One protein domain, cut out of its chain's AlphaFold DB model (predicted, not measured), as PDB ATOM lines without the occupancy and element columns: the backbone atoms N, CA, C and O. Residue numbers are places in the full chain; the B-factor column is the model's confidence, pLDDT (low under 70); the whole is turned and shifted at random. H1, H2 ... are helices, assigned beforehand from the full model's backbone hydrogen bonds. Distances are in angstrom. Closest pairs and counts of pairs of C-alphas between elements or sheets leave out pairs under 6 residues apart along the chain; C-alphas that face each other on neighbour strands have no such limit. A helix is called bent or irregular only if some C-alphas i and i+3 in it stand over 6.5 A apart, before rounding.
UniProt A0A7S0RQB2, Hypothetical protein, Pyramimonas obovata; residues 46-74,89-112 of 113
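Overview. This is residues 46 to 74 and 89 to 112 of the 113 residues of the protein "Hypothetical protein" of Pyramimonas obovata (UniProt A0A7S0RQB2). Two long helices are splayed open in one flat layer: H2 begins across an empty gap beside the later half of H1 and runs away from it. Each is a single rod, and the printed part has no core between them. The printed part has 53 residues, with two named helices in the order H1, H2 and no named strand, and its class is all helix. The whole is extended, with a radius of gyration of the C-alphas of 18.5 A and spans of 52 by 41 by 10 A.

Along the chain. Find C-alpha 46 at (-35.193, -65.557, -45.989); here H1, residues 46 to 73, begins, and it runs 40.1 A to C-alpha 73 at (-37.825, -33.270, -22.339). Then go to Ala 89, where H2, residues 89 to 112, begins; it runs 35.2 A to C-alpha 112 at (-0.487, -38.709, -57.239). Neither helix is bent or irregular.

Arrangement. Compare the C-alphas of H1 with those of H2 and you will find the two apart, with no C-alpha of the one within 8 A of the other. Residues 46 to 74 stand free, and so do residues 89 to 112. Read the backbone atoms within H1 and H2: in both, every O i to N i+4 pair is within hydrogen-bond range.

Size, cuts and confidence. Look at Asp 74 and Val 112 for the two C-alphas farthest apart, at 54.9 A. Residues 75 to 88 are not printed, and the link from H1 to H2 lies across this cut; C-alphas 74 and 89 are 21.0 A apart. In the B-factor column the mean pLDDT of the printed part is 78.8, and the model's confidence is under 70 at residues 46 to 47, 68 to 74 and 109 to 112.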
ATOM      1  N   ARG A  46     -34.970 -65.547 -47.441       67.75
ATOM      2  CA  ARG A  46     -35.193 -65.557 -45.989       67.75
ATOM      3  C   ARG A  46     -34.264 -64.603 -45.248       67.75
ATOM      4  O   ARG A  46     -34.728 -63.937 -44.328       67.75
ATOM      5  N   GLU A  47     -33.004 -64.512 -45.661       69.94
ATOM      6  CA  GLU A  47     -32.016 -63.603 -45.073       69.94
ATOM      7  C   GLU A  47     -32.418 -62.145 -45.325       69.94
ATOM      8  O   GLU A  47     -32.540 -61.362 -44.386       69.94
ATOM      9  N   LEU A  48     -32.817 -61.824 -46.559       71.19
ATOM     10  CA  LEU A  48     -33.291 -60.484 -46.922       71.19
ATOM     11  C   LEU A  48     -34.565 -60.080 -46.160       71.19
ATOM     12  O   LEU A  48     -34.745 -58.919 -45.793       71.19
ATOM     13  N   THR A  49     -35.449 -61.045 -45.886       76.06
ATOM     14  CA  THR A  49     -36.665 -60.802 -45.096       76.06
ATOM     15  C   THR A  49     -36.348 -60.604 -43.611       76.06
ATOM     16  O   THR A  49     -36.974 -59.769 -42.959       76.06
ATOM     17  N   ALA A  50     -35.376 -61.343 -43.072       79.94
ATOM     18  CA  ALA A  50     -34.925 -61.195 -41.692       79.94
ATOM     19  C   ALA A  50     -34.232 -59.842 -41.463       79.94
ATOM     20  O   ALA A  50     -34.502 -59.183 -40.456       79.94
ATOM     21  N   ASP A  51     -33.419 -59.389 -42.417       81.50
ATOM     22  CA  ASP A  51     -32.789 -58.067 -42.377       81.50
ATOM     23  C   ASP A  51     -33.828 -56.945 -42.435       81.50
ATOM     24  O   ASP A  51     -33.787 -56.010 -41.632       81.50
ATOM     25  N   LEU A  52     -34.818 -57.066 -43.328       82.19
ATOM     26  CA  LEU A  52     -35.906 -56.096 -43.421       82.19
ATOM     27  C   LEU A  52     -36.728 -56.046 -42.128       82.19
ATOM     28  O   LEU A  52     -37.032 -54.961 -41.634       82.19
ATOM     29  N   LEU A  53     -37.067 -57.204 -41.555       87.75
ATOM     30  CA  LEU A  53     -37.795 -57.280 -40.290       87.75
ATOM     31  C   LEU A  53     -36.989 -56.652 -39.146       87.75
ATOM     32  O   LEU A  53     -37.545 -55.917 -38.332       87.75
ATOM     33  N   THR A  54     -35.680 -56.899 -39.108       89.31
ATOM     34  CA  THR A  54     -34.774 -56.321 -38.110       89.31
ATOM     35  C   THR A  54     -34.730 -54.800 -38.222       89.31
ATOM     36  O   THR A  54     -34.834 -54.107 -37.209       89.31
ATOM     37  N   GLU A  55     -34.646 -54.266 -39.441       85.38
ATOM     38  CA  GLU A  55     -34.641 -52.822 -39.669       85.38
ATOM     39  C   GLU A  55     -35.988 -52.183 -39.298       85.38
ATOM     40  O   GLU A  55     -36.015 -51.156 -38.621       85.38
ATOM     41  N   VAL A  56     -37.112 -52.826 -39.633       90.69
ATOM     42  CA  VAL A  56     -38.457 -52.364 -39.242       90.69
ATOM     43  C   VAL A  56     -38.612 -52.335 -37.719       90.69
ATOM     44  O   VAL A  56     -39.071 -51.335 -37.165       90.69
ATOM     45  N   MET A  57     -38.182 -53.390 -37.022       89.50
ATOM     46  CA  MET A  57     -38.230 -53.450 -35.556       89.50
ATOM     47  C   MET A  57     -37.326 -52.393 -34.918       89.50
ATOM     48  O   MET A  57     -37.720 -51.733 -33.954       89.50
ATOM     49  N   ARG A  58     -36.134 -52.169 -35.478       85.81
ATOM     50  CA  ARG A  58     -35.217 -51.115 -35.032       85.81
ATOM     51  C   ARG A  58     -35.830 -49.725 -35.204       85.81
ATOM     52  O   ARG A  58     -35.696 -48.880 -34.320       85.81
ATOM     53  N   GLN A  59     -36.521 -49.495 -36.314       86.19
ATOM     54  CA  GLN A  59     -37.162 -48.221 -36.619       86.19
ATOM     55  C   GLN A  59     -38.391 -47.967 -35.733       86.19
ATOM     56  O   GLN A  59     -38.581 -46.845 -35.257       86.19
ATOM     57  N   GLN A  60     -39.165 -49.009 -35.404       85.12
ATOM     58  CA  GLN A  60     -40.212 -48.928 -34.378       85.12
ATOM     59  C   GLN A  60     -39.637 -48.625 -32.990       85.12
ATOM     60  O   GLN A  60     -40.144 -47.741 -32.302       85.12
ATOM     61  N   ALA A  61     -38.560 -49.302 -32.586       82.00
ATOM     62  CA  ALA A  61     -37.920 -49.072 -31.291       82.00
ATOM     63  C   ALA A  61     -37.321 -47.662 -31.173       82.00
ATOM     64  O   ALA A  61     -37.371 -47.060 -30.103       82.00
ATOM     65  N   ALA A  62     -36.776 -47.115 -32.262       82.50
ATOM     66  CA  ALA A  62     -36.300 -45.735 -32.307       82.50
ATOM     67  C   ALA A  62     -37.460 -44.736 -32.200       82.50
ATOM     68  O   ALA A  62     -37.374 -43.782 -31.435       82.50
ATOM     69  N   THR A  63     -38.565 -44.985 -32.908       82.44
ATOM     70  CA  THR A  63     -39.777 -44.155 -32.820       82.44
ATOM     71  C   THR A  63     -40.358 -44.158 -31.402       82.44
ATOM     72  O   THR A  63     -40.711 -43.104 -30.883       82.44
ATOM     73  N   MET A  64     -40.413 -45.318 -30.737       77.88
ATOM     74  CA  MET A  64     -40.869 -45.405 -29.344       77.88
ATOM     75  C   MET A  64     -39.931 -44.677 -28.380       77.88
ATOM     76  O   MET A  64     -40.409 -43.963 -27.506       77.88
ATOM     77  N   GLN A  65     -38.612 -44.792 -28.567       77.06
ATOM     78  CA  GLN A  65     -37.642 -44.033 -27.771       77.06
ATOM     79  C   GLN A  65     -37.785 -42.525 -27.971       77.06
ATOM     80  O   GLN A  65     -37.679 -41.791 -27.005       77.06
ATOM     81  N   GLN A  66     -38.072 -42.054 -29.185       74.56
ATOM     82  CA  GLN A  66     -38.301 -40.630 -29.452       74.56
ATOM     83  C   GLN A  66     -39.578 -40.095 -28.804       74.56
ATOM     84  O   GLN A  66     -39.621 -38.930 -28.424       74.56
ATOM     85  N   LEU A  67     -40.621 -40.923 -28.700       70.31
ATOM     86  CA  LEU A  67     -41.832 -40.557 -27.968       70.31
ATOM     87  C   LEU A  67     -41.542 -40.468 -26.466       70.31
ATOM     88  O   LEU A  67     -41.881 -39.464 -25.860       70.31
ATOM     89  N   MET A  68     -40.833 -41.452 -25.904       67.88
ATOM     90  CA  MET A  68     -40.446 -41.451 -24.487       67.88
ATOM     91  C   MET A  68     -39.484 -40.300 -24.134       67.88
ATOM     92  O   MET A  68     -39.678 -39.636 -23.127       67.88
ATOM     93  N   ASP A  69     -38.490 -40.019 -24.981       66.00
ATOM     94  CA  ASP A  69     -37.531 -38.914 -24.809       66.00
ATOM     95  C   ASP A  69     -38.225 -37.545 -24.877       66.00
ATOM     96  O   ASP A  69     -37.851 -36.620 -24.166       66.00
ATOM     97  N   ARG A  70     -39.295 -37.429 -25.676       60.09
ATOM     98  CA  ARG A  70     -40.117 -36.218 -25.745       60.09
ATOM     99  C   ARG A  70     -40.882 -35.960 -24.444       60.09
ATOM    100  O   ARG A  70     -40.966 -34.805 -24.048       60.09
ATOM    101  N   ASP A  71     -41.399 -37.007 -23.797       61.53
ATOM    102  CA  ASP A  71     -42.067 -36.902 -22.492       61.53
ATOM    103  C   ASP A  71     -41.075 -36.582 -21.347       61.53
ATOM    104  O   ASP A  71     -41.450 -35.939 -20.365       61.53
ATOM    105  N   ASP A  72     -39.800 -36.982 -21.466       59.50
ATOM    106  CA  ASP A  72     -38.728 -36.597 -20.533       59.50
ATOM    107  C   ASP A  72     -38.205 -35.160 -20.774       59.50
ATOM    108  O   ASP A  72     -37.754 -34.505 -19.829       59.50
ATOM    109  N   ASP A  73     -38.293 -34.627 -22.001       57.62
ATOM    110  CA  ASP A  73     -37.825 -33.270 -22.339       57.62
ATOM    111  C   ASP A  73     -38.733 -32.144 -21.804       57.62
ATOM    112  O   ASP A  73     -38.254 -31.025 -21.611       57.62
ATOM    113  N   ASP A  74     -39.997 -32.439 -21.470       57.66
ATOM    114  CA  ASP A  74     -40.902 -31.529 -20.739       57.66
ATOM    115  C   ASP A  74     -40.513 -31.367 -19.249       57.66
ATOM    116  O   ASP A  74     -41.097 -30.566 -18.511       57.66
ATOM    117  N   ALA A  89     -30.103 -35.368 -36.891       75.06
ATOM    118  CA  ALA A  89     -29.654 -36.479 -37.744       75.06
ATOM    119  C   ALA A  89     -29.075 -36.016 -39.100       75.06
ATOM    120  O   ALA A  89     -28.129 -36.611 -39.619       75.06
ATOM    121  N   GLN A  90     -29.577 -34.896 -39.636       76.31
ATOM    122  CA  GLN A  90     -29.026 -34.244 -40.826       76.31
ATOM    123  C   GLN A  90     -27.574 -33.762 -40.642       76.31
ATOM    124  O   GLN A  90     -26.753 -33.953 -41.539       76.31
ATOM    125  N   GLN A  91     -27.216 -33.191 -39.487       79.25
ATOM    126  CA  GLN A  91     -25.838 -32.793 -39.179       79.25
ATOM    127  C   GLN A  91     -24.899 -33.996 -39.101       79.25
ATOM    128  O   GLN A  91     -23.789 -33.938 -39.626       79.25
ATOM    129  N   ILE A  92     -25.346 -35.104 -38.504       85.06
ATOM    130  CA  ILE A  92     -24.550 -36.336 -38.424       85.06
ATOM    131  C   ILE A  92     -24.273 -36.879 -39.834       85.06
ATOM    132  O   ILE A  92     -23.148 -37.282 -40.144       85.06
ATOM    133  N   LEU A  93     -25.276 -36.853 -40.718       88.06
ATOM    134  CA  LEU A  93     -25.121 -37.255 -42.117       88.06
ATOM    135  C   LEU A  93     -24.138 -36.354 -42.872       88.06
ATOM    136  O   LEU A  93     -23.265 -36.868 -43.574       88.06
ATOM    137  N   LEU A  94     -24.225 -35.034 -42.689       91.56
ATOM    138  CA  LEU A  94     -23.295 -34.079 -43.296       91.56
ATOM    139  C   LEU A  94     -21.861 -34.288 -42.807       91.56
ATOM    140  O   LEU A  94     -20.948 -34.347 -43.628       91.56
ATOM    141  N   GLN A  95     -21.653 -34.484 -41.503       88.38
ATOM    142  CA  GLN A  95     -20.327 -34.778 -40.953       88.38
ATOM    143  C   GLN A  95     -19.746 -36.067 -41.543       88.38
ATOM    144  O   GLN A  95     -18.599 -36.084 -41.986       88.38
ATOM    145  N   ARG A  96     -20.549 -37.135 -41.646       93.19
ATOM    146  CA  ARG A  96     -20.112 -38.402 -42.259       93.19
ATOM    147  C   ARG A  96     -19.799 -38.258 -43.747       93.19
ATOM    148  O   ARG A  96     -18.871 -38.902 -44.240       93.19
ATOM    149  N   LEU A  97     -20.564 -37.444 -44.473       95.00
ATOM    150  CA  LEU A  97     -20.323 -37.174 -45.890       95.00
ATOM    151  C   LEU A  97     -19.032 -36.375 -46.091       95.00
ATOM    152  O   LEU A  97     -18.220 -36.723 -46.948       95.00
ATOM    153  N   LEU A  98     -18.821 -35.337 -45.279       94.25
ATOM    154  CA  LEU A  98     -17.602 -34.531 -45.291       94.25
ATOM    155  C   LEU A  98     -16.375 -35.374 -44.937       94.25
ATOM    156  O   LEU A  98     -15.360 -35.285 -45.630       94.25
ATOM    157  N   LEU A  99     -16.491 -36.253 -43.939       93.19
ATOM    158  CA  LEU A  99     -15.417 -37.159 -43.544       93.19
ATOM    159  C   LEU A  99     -15.051 -38.114 -44.687       93.19
ATOM    160  O   LEU A  99     -13.899 -38.134 -45.117       93.19
ATOM    161  N   ARG A 100     -16.034 -38.797 -45.289       91.56
ATOM    162  CA  ARG A 100     -15.784 -39.677 -46.445       91.56
ATOM    163  C   ARG A 100     -15.205 -38.939 -47.649       91.56
ATOM    164  O   ARG A 100     -14.360 -39.480 -48.362       91.56
ATOM    165  N   ARG A 101     -15.630 -37.695 -47.890       91.12
ATOM    166  CA  ARG A 101     -15.057 -36.858 -48.952       91.12
ATOM    167  C   ARG A 101     -13.588 -36.533 -48.670       91.12
ATOM    168  O   ARG A 101     -12.778 -36.604 -49.593       91.12
ATOM    169  N   SER A 102     -13.248 -36.205 -47.425       90.94
ATOM    170  CA  SER A 102     -11.873 -35.894 -47.021       90.94
ATOM    171  C   SER A 102     -10.942 -37.102 -47.162       90.94
ATOM    172  O   SER A 102      -9.864 -36.973 -47.737       90.94
ATOM    173  N   GLU A 103     -11.398 -38.295 -46.771       88.25
ATOM    174  CA  GLU A 103     -10.648 -39.544 -46.939       88.25
ATOM    175  C   GLU A 103     -10.389 -39.854 -48.413       88.25
ATOM    176  O   GLU A 103      -9.289 -40.256 -48.792       88.25
ATOM    177  N   ARG A 104     -11.388 -39.631 -49.274       82.38
ATOM    178  CA  ARG A 104     -11.239 -39.839 -50.716       82.38
ATOM    179  C   ARG A 104     -10.201 -38.889 -51.310       82.38
ATOM    180  O   ARG A 104      -9.344 -39.333 -52.066       82.38
ATOM    181  N   MET A 105     -10.248 -37.609 -50.942       86.25
ATOM    182  CA  MET A 105      -9.264 -36.612 -51.379       86.25
ATOM    183  C   MET A 105      -7.856 -36.936 -50.870       86.25
ATOM    184  O   MET A 105      -6.897 -36.794 -51.622       86.25
ATOM    185  N   ALA A 106      -7.726 -37.419 -49.631       81.44
ATOM    186  CA  ALA A 106      -6.447 -37.855 -49.078       81.44
ATOM    187  C   ALA A 106      -5.859 -39.035 -49.868       81.44
ATOM    188  O   ALA A 106      -4.685 -38.995 -50.227       81.44
ATOM    189  N   ARG A 107      -6.686 -40.030 -50.224       77.44
ATOM    190  CA  ARG A 107      -6.270 -41.175 -51.056       77.44
ATOM    191  C   ARG A 107      -5.866 -40.769 -52.473       77.44
ATOM    192  O   ARG A 107      -4.889 -41.289 -52.998       77.44
ATOM    193  N   TYR A 108      -6.590 -39.837 -53.092       70.12
ATOM    194  CA  TYR A 108      -6.188 -39.291 -54.392       70.12
ATOM    195  C   TYR A 108      -4.862 -38.539 -54.294       70.12
ATOM    196  O   TYR A 108      -3.992 -38.728 -55.134       70.12
ATOM    197  N   ARG A 109      -4.675 -37.732 -53.247       69.69
ATOM    198  CA  ARG A 109      -3.426 -36.994 -53.034       69.69
ATOM    199  C   ARG A 109      -2.236 -37.924 -52.791       69.69
ATOM    200  O   ARG A 109      -1.156 -37.628 -53.281       69.69
ATOM    201  N   SER A 110      -2.426 -39.040 -52.084       63.38
ATOM    202  CA  SER A 110      -1.375 -40.046 -51.881       63.38
ATOM    203  C   SER A 110      -1.094 -40.909 -53.111       63.38
ATOM    204  O   SER A 110      -0.046 -41.526 -53.166       63.38
ATOM    205  N   ALA A 111      -2.025 -41.003 -54.064       57.78
ATOM    206  CA  ALA A 111      -1.843 -41.773 -55.298       57.78
ATOM    207  C   ALA A 111      -1.177 -40.966 -56.429       57.78
ATOM    208  O   ALA A 111      -0.841 -41.527 -57.467       57.78
ATOM    209  N   VAL A 112      -1.053 -39.647 -56.254       58.88
ATOM    210  CA  VAL A 112      -0.487 -38.709 -57.239       58.88
ATOM    211  C   VAL A 112       0.943 -38.273 -56.867       58.88
ATOM    212  O   VAL A 112       1.631 -37.695 -57.703       58.88
TER     213      VAL A 112